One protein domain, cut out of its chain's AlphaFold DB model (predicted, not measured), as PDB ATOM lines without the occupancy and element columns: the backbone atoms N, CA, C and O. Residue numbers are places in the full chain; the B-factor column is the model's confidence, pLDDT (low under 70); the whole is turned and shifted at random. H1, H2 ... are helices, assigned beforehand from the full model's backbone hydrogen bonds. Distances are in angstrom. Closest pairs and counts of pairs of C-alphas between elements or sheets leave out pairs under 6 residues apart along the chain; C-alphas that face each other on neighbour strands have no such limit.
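What this domain is: This is residues 53 to 110 of the 165 residues of a protein of Serratia rubidaea (UniProt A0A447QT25). Look first for one long helix, H1, from whose end an unnamed stretch folds back and then leads off to a shorter helix, H2, set apart from it; the two helices make no bundle. The end of H2 and the tail after it, residues 100 to 110, stick out free. The printed part has 58 residues with two named helices, H1 then H2, and no named strand; its class is all helix. It is loose, with a radius of gyration of the C-alphas of 14.8 A, and elongated, spanning 47 by 26 by 19 A.

How they stand to each other: Start at H1, residues 59 to 79, and go on through the long link of 13 residues to H2, residues 93 to 106. H1 and H2 are apart, with no C-alpha of the one within 8 A of the other. In H1 and H2 every O i to N i+4 pair is within hydrogen-bond range.

Where its parts are: Find C-alpha 59 at (165.787, 96.007, 180.980); from there H1 runs 30.5 A to C-alpha 79. H2 runs 20.2 A to C-alpha 106 at (176.043, 131.060, 166.157).

The domain as a whole: The C-alphas farthest apart, those of Phe 59 and Pro 110, are 47.3 A apart. The printed part has no cut. Residues 108 to 110 have pLDDT under 70.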
ATOM      1  N   ASN A  53     168.601 105.608 183.121       91.81
ATOM      2  CA  ASN A  53     169.185 106.410 182.050       91.81
ATOM      3  C   ASN A  53     168.983 105.717 180.695       91.81
ATOM      4  O   ASN A  53     168.904 104.491 180.612       91.81
ATOM      5  N   LEU A  54     168.928 106.512 179.625       90.31
ATOM      6  CA  LEU A  54     168.876 106.021 178.243       90.31
ATOM      7  C   LEU A  54     170.215 105.388 177.826       90.31
ATOM      8  O   LEU A  54     171.266 105.803 178.322       90.31
ATOM      9  N   GLY A  55     170.185 104.432 176.890       89.19
ATOM     10  CA  GLY A  55     171.384 103.815 176.313       89.19
ATOM     11  C   GLY A  55     172.047 102.744 177.184       89.19
ATOM     12  O   GLY A  55     173.183 102.351 176.927       89.19
ATOM     13  N   GLY A  56     171.369 102.280 178.233       89.31
ATOM     14  CA  GLY A  56     171.819 101.173 179.065       89.31
ATOM     15  C   GLY A  56     171.419  99.814 178.482       89.31
ATOM     16  O   GLY A  56     170.361  99.659 177.883       89.31
ATOM     17  N   HIS A  57     172.226  98.780 178.718       90.00
ATOM     18  CA  HIS A  57     171.917  97.416 178.254       90.00
ATOM     19  C   HIS A  57     170.878  96.673 179.118       90.00
ATOM     20  O   HIS A  57     170.464  95.563 178.781       90.00
ATOM     21  N   TYR A  58     170.463  97.261 180.238       91.94
ATOM     22  CA  TYR A  58     169.557  96.661 181.214       91.94
ATOM     23  C   TYR A  58     168.081  96.891 180.857       91.94
ATOM     24  O   TYR A  58     167.729  97.804 180.110       91.94
ATOM     25  N   PHE A  59     167.196  96.041 181.391       94.25
ATOM     26  CA  PHE A  59     165.787  96.007 180.980       94.25
ATOM     27  C   PHE A  59     165.061  97.340 181.219       94.25
ATOM     28  O   PHE A  59     164.296  97.770 180.360       94.25
ATOM     29  N   SER A  60     165.323  98.018 182.343       94.19
ATOM     30  CA  SER A  60     164.668  99.288 182.660       94.19
ATOM     31  C   SER A  60     165.059 100.399 181.684       94.19
ATOM     32  O   SER A  60     164.192 101.171 181.294       94.19
ATOM     33  N   SER A  61     166.296 100.410 181.166       95.31
ATOM     34  CA  SER A  61     166.705 101.355 180.116       95.31
ATOM     35  C   SER A  61     165.911 101.163 178.823       95.31
ATOM     36  O   SER A  61     165.418 102.137 178.260       95.31
ATOM     37  N   LYS A  62     165.686  99.910 178.399       95.06
ATOM     38  CA  LYS A  62     164.845  99.606 177.225       95.06
ATOM     39  C   LYS A  62     163.405 100.088 177.413       95.06
ATOM     40  O   LYS A  62     162.798 100.612 176.482       95.06
ATOM     41  N   VAL A  63     162.860  99.945 178.625       95.81
ATOM     42  CA  VAL A  63     161.530 100.483 178.959       95.81
ATOM     43  C   VAL A  63     161.533 102.013 178.881       95.81
ATOM     44  O   VAL A  63     160.637 102.587 178.264       95.81
ATOM     45  N   THR A  64     162.547 102.686 179.428       96.19
ATOM     46  CA  THR A  64     162.701 104.147 179.329       96.19
ATOM     47  C   THR A  64     162.807 104.629 177.883       96.19
ATOM     48  O   THR A  64     162.166 105.617 177.517       96.19
ATOM     49  N   GLU A  65     163.571 103.936 177.040       95.56
ATOM     50  CA  GLU A  65     163.679 104.231 175.607       95.56
ATOM     51  C   GLU A  65     162.321 104.129 174.913       95.56
ATOM     52  O   GLU A  65     161.932 105.045 174.180       95.56
ATOM     53  N   GLN A  66     161.553 103.078 175.212       95.81
ATOM     54  CA  GLN A  66     160.207 102.909 174.671       95.81
ATOM     55  C   GLN A  66     159.250 104.013 175.142       95.81
ATOM     56  O   GLN A  66     158.492 104.553 174.333       95.81
ATOM     57  N   VAL A  67     159.293 104.391 176.424       96.25
ATOM     58  CA  VAL A  67     158.492 105.505 176.967       96.25
ATOM     59  C   VAL A  67     158.829 106.808 176.242       96.25
ATOM     60  O   VAL A  67     157.927 107.526 175.807       96.25
ATOM     61  N   MET A  68     160.117 107.091 176.039       96.00
ATOM     62  CA  MET A  68     160.572 108.278 175.312       96.00
ATOM     63  C   MET A  68     160.145 108.269 173.841       96.00
ATOM     64  O   MET A  68     159.774 109.317 173.308       96.00
ATOM     65  N   HIS A  69     160.184 107.114 173.177       96.31
ATOM     66  CA  HIS A  69     159.703 106.970 171.804       96.31
ATOM     67  C   HIS A  69     158.189 107.224 171.710       96.31
ATOM     68  O   HIS A  69     157.753 108.086 170.944       96.31
ATOM     69  N   ASN A  70     157.397 106.574 172.567       97.06
ATOM     70  CA  ASN A  70     155.942 106.739 172.615       97.06
ATOM     71  C   ASN A  70     155.533 108.189 172.921       97.06
ATOM     72  O   ASN A  70     154.565 108.707 172.353       97.06
ATOM     73  N   ALA A  71     156.283 108.869 173.794       97.12
ATOM     74  CA  ALA A  71     156.071 110.280 174.091       97.12
ATOM     75  C   ALA A  71     156.302 111.163 172.852       97.12
ATOM     76  O   ALA A  71     155.474 112.031 172.564       97.12
ATOM     77  N   ARG A  72     157.377 110.928 172.082       97.69
ATOM     78  CA  ARG A  72     157.631 111.670 170.832       97.69
ATOM     79  C   ARG A  72     156.541 111.431 169.795       97.69
ATOM     80  O   ARG A  72     156.075 112.400 169.204       97.69
ATOM     81  N   GLU A  73     156.092 110.192 169.617       98.12
ATOM     82  CA  GLU A  73     154.986 109.870 168.704       98.12
ATOM     83  C   GLU A  73     153.677 110.564 169.099       98.12
ATOM     84  O   GLU A  73     152.994 111.156 168.262       98.12
ATOM     85  N   SER A  74     153.356 110.571 170.394       97.81
ATOM     86  CA  SER A  74     152.152 111.237 170.903       97.81
ATOM     87  C   SER A  74     152.193 112.747 170.655       97.81
ATOM     88  O   SER A  74     151.212 113.340 170.203       97.81
ATOM     89  N   VAL A  75     153.343 113.386 170.901       97.62
ATOM     90  CA  VAL A  75     153.526 114.825 170.654       97.62
ATOM     91  C   VAL A  75     153.566 115.134 169.157       97.62
ATOM     92  O   VAL A  75     153.007 116.146 168.734       97.62
ATOM     93  N   ARG A  76     154.164 114.261 168.339       97.62
ATOM     94  CA  ARG A  76     154.134 114.368 166.876       97.62
ATOM     95  C   ARG A  76     152.696 114.405 166.375       97.62
ATOM     96  O   ARG A  76     152.368 115.287 165.586       97.62
ATOM     97  N   ALA A  77     151.845 113.500 166.855       97.75
ATOM     98  CA  ALA A  77     150.426 113.484 166.513       97.75
ATOM     99  C   ALA A  77     149.701 114.749 167.007       97.75
ATOM    100  O   ALA A  77     148.943 115.349 166.248       97.75
ATOM    101  N   LEU A  78     149.976 115.202 168.237       97.50
ATOM    102  CA  LEU A  78     149.373 116.410 168.811       97.50
ATOM    103  C   LEU A  78     149.711 117.685 168.021       97.50
ATOM    104  O   LEU A  78     148.848 118.540 167.826       97.50
ATOM    105  N   LEU A  79     150.965 117.826 167.590       97.06
ATOM    106  CA  LEU A  79     151.463 119.002 166.868       97.06
ATOM    107  C   LEU A  79     151.403 118.850 165.343       97.06
ATOM    108  O   LEU A  79     151.777 119.780 164.631       97.06
ATOM    109  N   ASN A  80     150.953 117.695 164.847       97.00
ATOM    110  CA  ASN A  80     150.992 117.317 163.435       97.00
ATOM    111  C   ASN A  80     152.391 117.494 162.804       97.00
ATOM    112  O   ASN A  80     152.547 118.073 161.727       97.00
ATOM    113  N   ALA A  81     153.431 117.037 163.506       96.94
ATOM    114  CA  ALA A  81     154.805 117.111 163.018       96.94
ATOM    115  C   ALA A  81     155.105 115.988 161.995       96.94
ATOM    116  O   ALA A  81     154.527 114.901 162.093       96.94
ATOM    117  N   PRO A  82     156.038 116.200 161.041       96.62
ATOM    118  CA  PRO A  82     156.343 115.210 160.000       96.62
ATOM    119  C   PRO A  82     156.908 113.885 160.528       96.62
ATOM    120  O   PRO A  82     156.634 112.834 159.963       96.62
ATOM    121  N   ALA A  83     157.695 113.936 161.603       95.81
ATOM    122  CA  ALA A  83     158.388 112.790 162.182       95.81
ATOM    123  C   ALA A  83     158.577 112.983 163.701       95.81
ATOM    124  O   ALA A  83     158.593 114.131 164.165       95.81
ATOM    125  N   PRO A  84     158.721 111.900 164.488       95.50
ATOM    126  CA  PRO A  84     158.965 111.986 165.934       95.50
ATOM    127  C   PRO A  84     160.310 112.645 166.254       95.50
ATOM    128  O   PRO A  84     160.436 113.324 167.273       95.50
ATOM    129  N   ASP A  85     161.292 112.509 165.362       95.81
ATOM    130  CA  ASP A  85     162.640 113.069 165.517       95.81
ATOM    131  C   ASP A  85     162.656 114.604 165.471       95.81
ATOM    132  O   ASP A  85     163.599 115.241 165.937       95.81
ATOM    133  N   ASN A  86     161.574 115.223 164.988       95.56
ATOM    134  CA  ASN A  86     161.385 116.672 165.029       95.56
ATOM    135  C   ASN A  86     160.936 117.171 166.417       95.56
ATOM    136  O   ASN A  86     160.788 118.380 166.610       95.56
ATOM    137  N   ILE A  87     160.691 116.272 167.375       96.69
ATOM    138  CA  ILE A  87     160.253 116.606 168.729       96.69
ATOM    139  C   ILE A  87     161.439 116.556 169.694       96.69
ATOM    140  O   ILE A  87     161.999 115.497 169.995       96.69
ATOM    141  N   VAL A  88     161.780 117.723 170.242       94.69
ATOM    142  CA  VAL A  88     162.839 117.880 171.243       94.69
ATOM    143  C   VAL A  88     162.220 118.194 172.598       94.69
ATOM    144  O   VAL A  88     161.544 119.208 172.767       94.69
ATOM    145  N   PHE A  89     162.483 117.334 173.581       95.25
ATOM    146  CA  PHE A  89     162.118 117.581 174.972       95.25
ATOM    147  C   PHE A  89     163.179 118.436 175.674       95.25
ATOM    148  O   PHE A  89     164.376 118.302 175.429       95.25
ATOM    149  N   GLY A  90     162.729 119.302 176.576       94.00
ATOM    150  CA  GLY A  90     163.583 120.118 177.432       94.00
ATOM    151  C   GLY A  90     162.859 120.493 178.719       94.00
ATOM    152  O   GLY A  90     161.686 120.176 178.888       94.00
ATOM    153  N   MET A  91     163.561 121.179 179.620       91.38
ATOM    154  CA  MET A  91     163.059 121.480 180.968       91.38
ATOM    155  C   MET A  91     161.759 122.293 180.959       91.38
ATOM    156  O   MET A  91     160.837 122.007 181.712       91.38
ATOM    157  N   ASN A  92     161.705 123.336 180.130       93.25
ATOM    158  CA  ASN A  92     160.541 124.197 179.944       93.25
ATOM    159  C   ASN A  92     160.702 125.037 178.662       93.25
ATOM    160  O   ASN A  92     161.772 125.070 178.043       93.25
ATOM    161  N   MET A  93     159.636 125.744 178.283       93.12
ATOM    162  CA  MET A  93     159.603 126.588 177.083       93.12
ATOM    163  C   MET A  93     160.677 127.690 177.097       93.12
ATOM    164  O   MET A  93     161.316 127.956 176.076       93.12
ATOM    165  N   THR A  94     160.904 128.316 178.253       94.31
ATOM    166  CA  THR A  94     161.867 129.412 178.410       94.31
ATOM    167  C   THR A  94     163.289 128.938 178.114       94.31
ATOM    168  O   THR A  94     163.975 129.521 177.272       94.31
ATOM    169  N   SER A  95     163.720 127.841 178.737       95.06
ATOM    170  CA  SER A  95     165.044 127.256 178.520       95.06
ATOM    171  C   SER A  95     165.237 126.811 177.069       95.06
ATOM    172  O   SER A  95     166.263 127.137 176.470       95.06
ATOM    173  N   LEU A  96     164.241 126.147 176.469       94.69
ATOM    174  CA  LEU A  96     164.293 125.735 175.060       94.69
ATOM    175  C   LEU A  96     164.444 126.932 174.111       94.69
ATOM    176  O   LEU A  96     165.256 126.891 173.187       94.69
ATOM    177  N   THR A  97     163.730 128.029 174.370       93.94
ATOM    178  CA  THR A  97     163.806 129.245 173.543       93.94
ATOM    179  C   THR A  97     165.179 129.910 173.640       93.94
ATOM    180  O   THR A  97     165.727 130.341 172.624       93.94
ATOM    181  N   PHE A  98     165.782 129.951 174.832       93.31
ATOM    182  CA  PHE A  98     167.155 130.441 174.998       93.31
ATOM    183  C   PHE A  98     168.190 129.548 174.311       93.31
ATOM    184  O   PHE A  98     169.178 130.047 173.771       93.31
ATOM    185  N   HIS A  99     167.991 128.231 174.325       92.31
ATOM    186  CA  HIS A  99     168.876 127.310 173.616       92.31
ATOM    187  C   HIS A  99     168.781 127.547 172.107       92.31
ATOM    188  O   HIS A  99     169.804 127.730 171.445       92.31
ATOM    189  N   LEU A 100     167.557 127.643 171.583       91.12
ATOM    190  CA  LEU A 100     167.306 127.917 170.174       91.12
ATOM    191  C   LEU A 100     167.907 129.259 169.730       91.12
ATOM    192  O   LEU A 100     168.594 129.311 168.709       91.12
ATOM    193  N   SER A 101     167.707 130.334 170.500       92.12
ATOM    194  CA  SER A 101     168.231 131.660 170.147       92.12
ATOM    195  C   SER A 101     169.759 131.676 170.064       92.12
ATOM    196  O   SER A 101     170.324 132.235 169.122       92.12
ATOM    197  N   ARG A 102     170.439 130.998 170.997       90.38
ATOM    198  CA  ARG A 102     171.903 130.861 170.995       90.38
ATOM    199  C   ARG A 102     172.408 130.038 169.811       90.38
ATOM    200  O   ARG A 102     173.423 130.410 169.226       90.38
ATOM    201  N   ILE A 103     171.721 128.953 169.447       90.44
ATOM    202  CA  ILE A 103     172.082 128.122 168.285       90.44
ATOM    203  C   ILE A 103     171.974 128.948 166.998       90.44
ATOM    204  O   ILE A 103     172.946 129.041 166.249       90.44
ATOM    205  N   ILE A 104     170.841 129.627 166.791       88.25
ATOM    206  CA  ILE A 104     170.610 130.462 165.602       88.25
ATOM    207  C   ILE A 104     171.654 131.582 165.508       88.25
ATOM    208  O   ILE A 104     172.227 131.807 164.440       88.25
ATOM    209  N   SER A 105     171.959 132.244 166.632       87.00
ATOM    210  CA  SER A 105     172.950 133.324 166.677       87.00
ATOM    211  C   SER A 105     174.358 132.872 166.275       87.00
ATOM    212  O   SER A 105     175.117 133.683 165.748       87.00
ATOM    213  N   ARG A 106     174.725 131.609 166.523       84.06
ATOM    214  CA  ARG A 106     176.043 131.060 166.157       84.06
ATOM    215  C   ARG A 106     176.130 130.669 164.685       84.06
ATOM    216  O   ARG A 106     177.199 130.763 164.099       84.06
ATOM    217  N   THR A 107     175.013 130.278 164.073       76.81
ATOM    218  CA  THR A 107     174.962 129.826 162.670       76.81
ATOM    219  C   THR A 107     175.055 130.946 161.620       76.81
ATOM    220  O   THR A 107     174.753 130.715 160.454       76.81
ATOM    221  N   GLY A 108     175.462 132.167 161.995       58.56
ATOM    222  CA  GLY A 108     175.729 133.265 161.050       58.56
ATOM    223  C   GLY A 108     174.513 133.746 160.248       58.56
ATOM    224  O   GLY A 108     174.670 134.445 159.249       58.56
ATOM    225  N   SER A 109     173.296 133.375 160.659       55.88
ATOM    226  CA  SER A 109     172.073 133.820 159.991       55.88
ATOM    227  C   SER A 109     171.943 135.346 160.106       55.88
ATOM    228  O   SER A 109     172.182 135.885 161.192       55.88
ATOM    229  N   PRO A 110     171.578 136.065 159.023       54.16
ATOM    230  CA  PRO A 110     171.421 137.516 159.074       54.16
ATOM    231  C   PRO A 110     170.441 137.869 160.191       54.16
ATOM    232  O   PRO A 110     169.418 137.196 160.310       54.16
TER     233      PRO A 110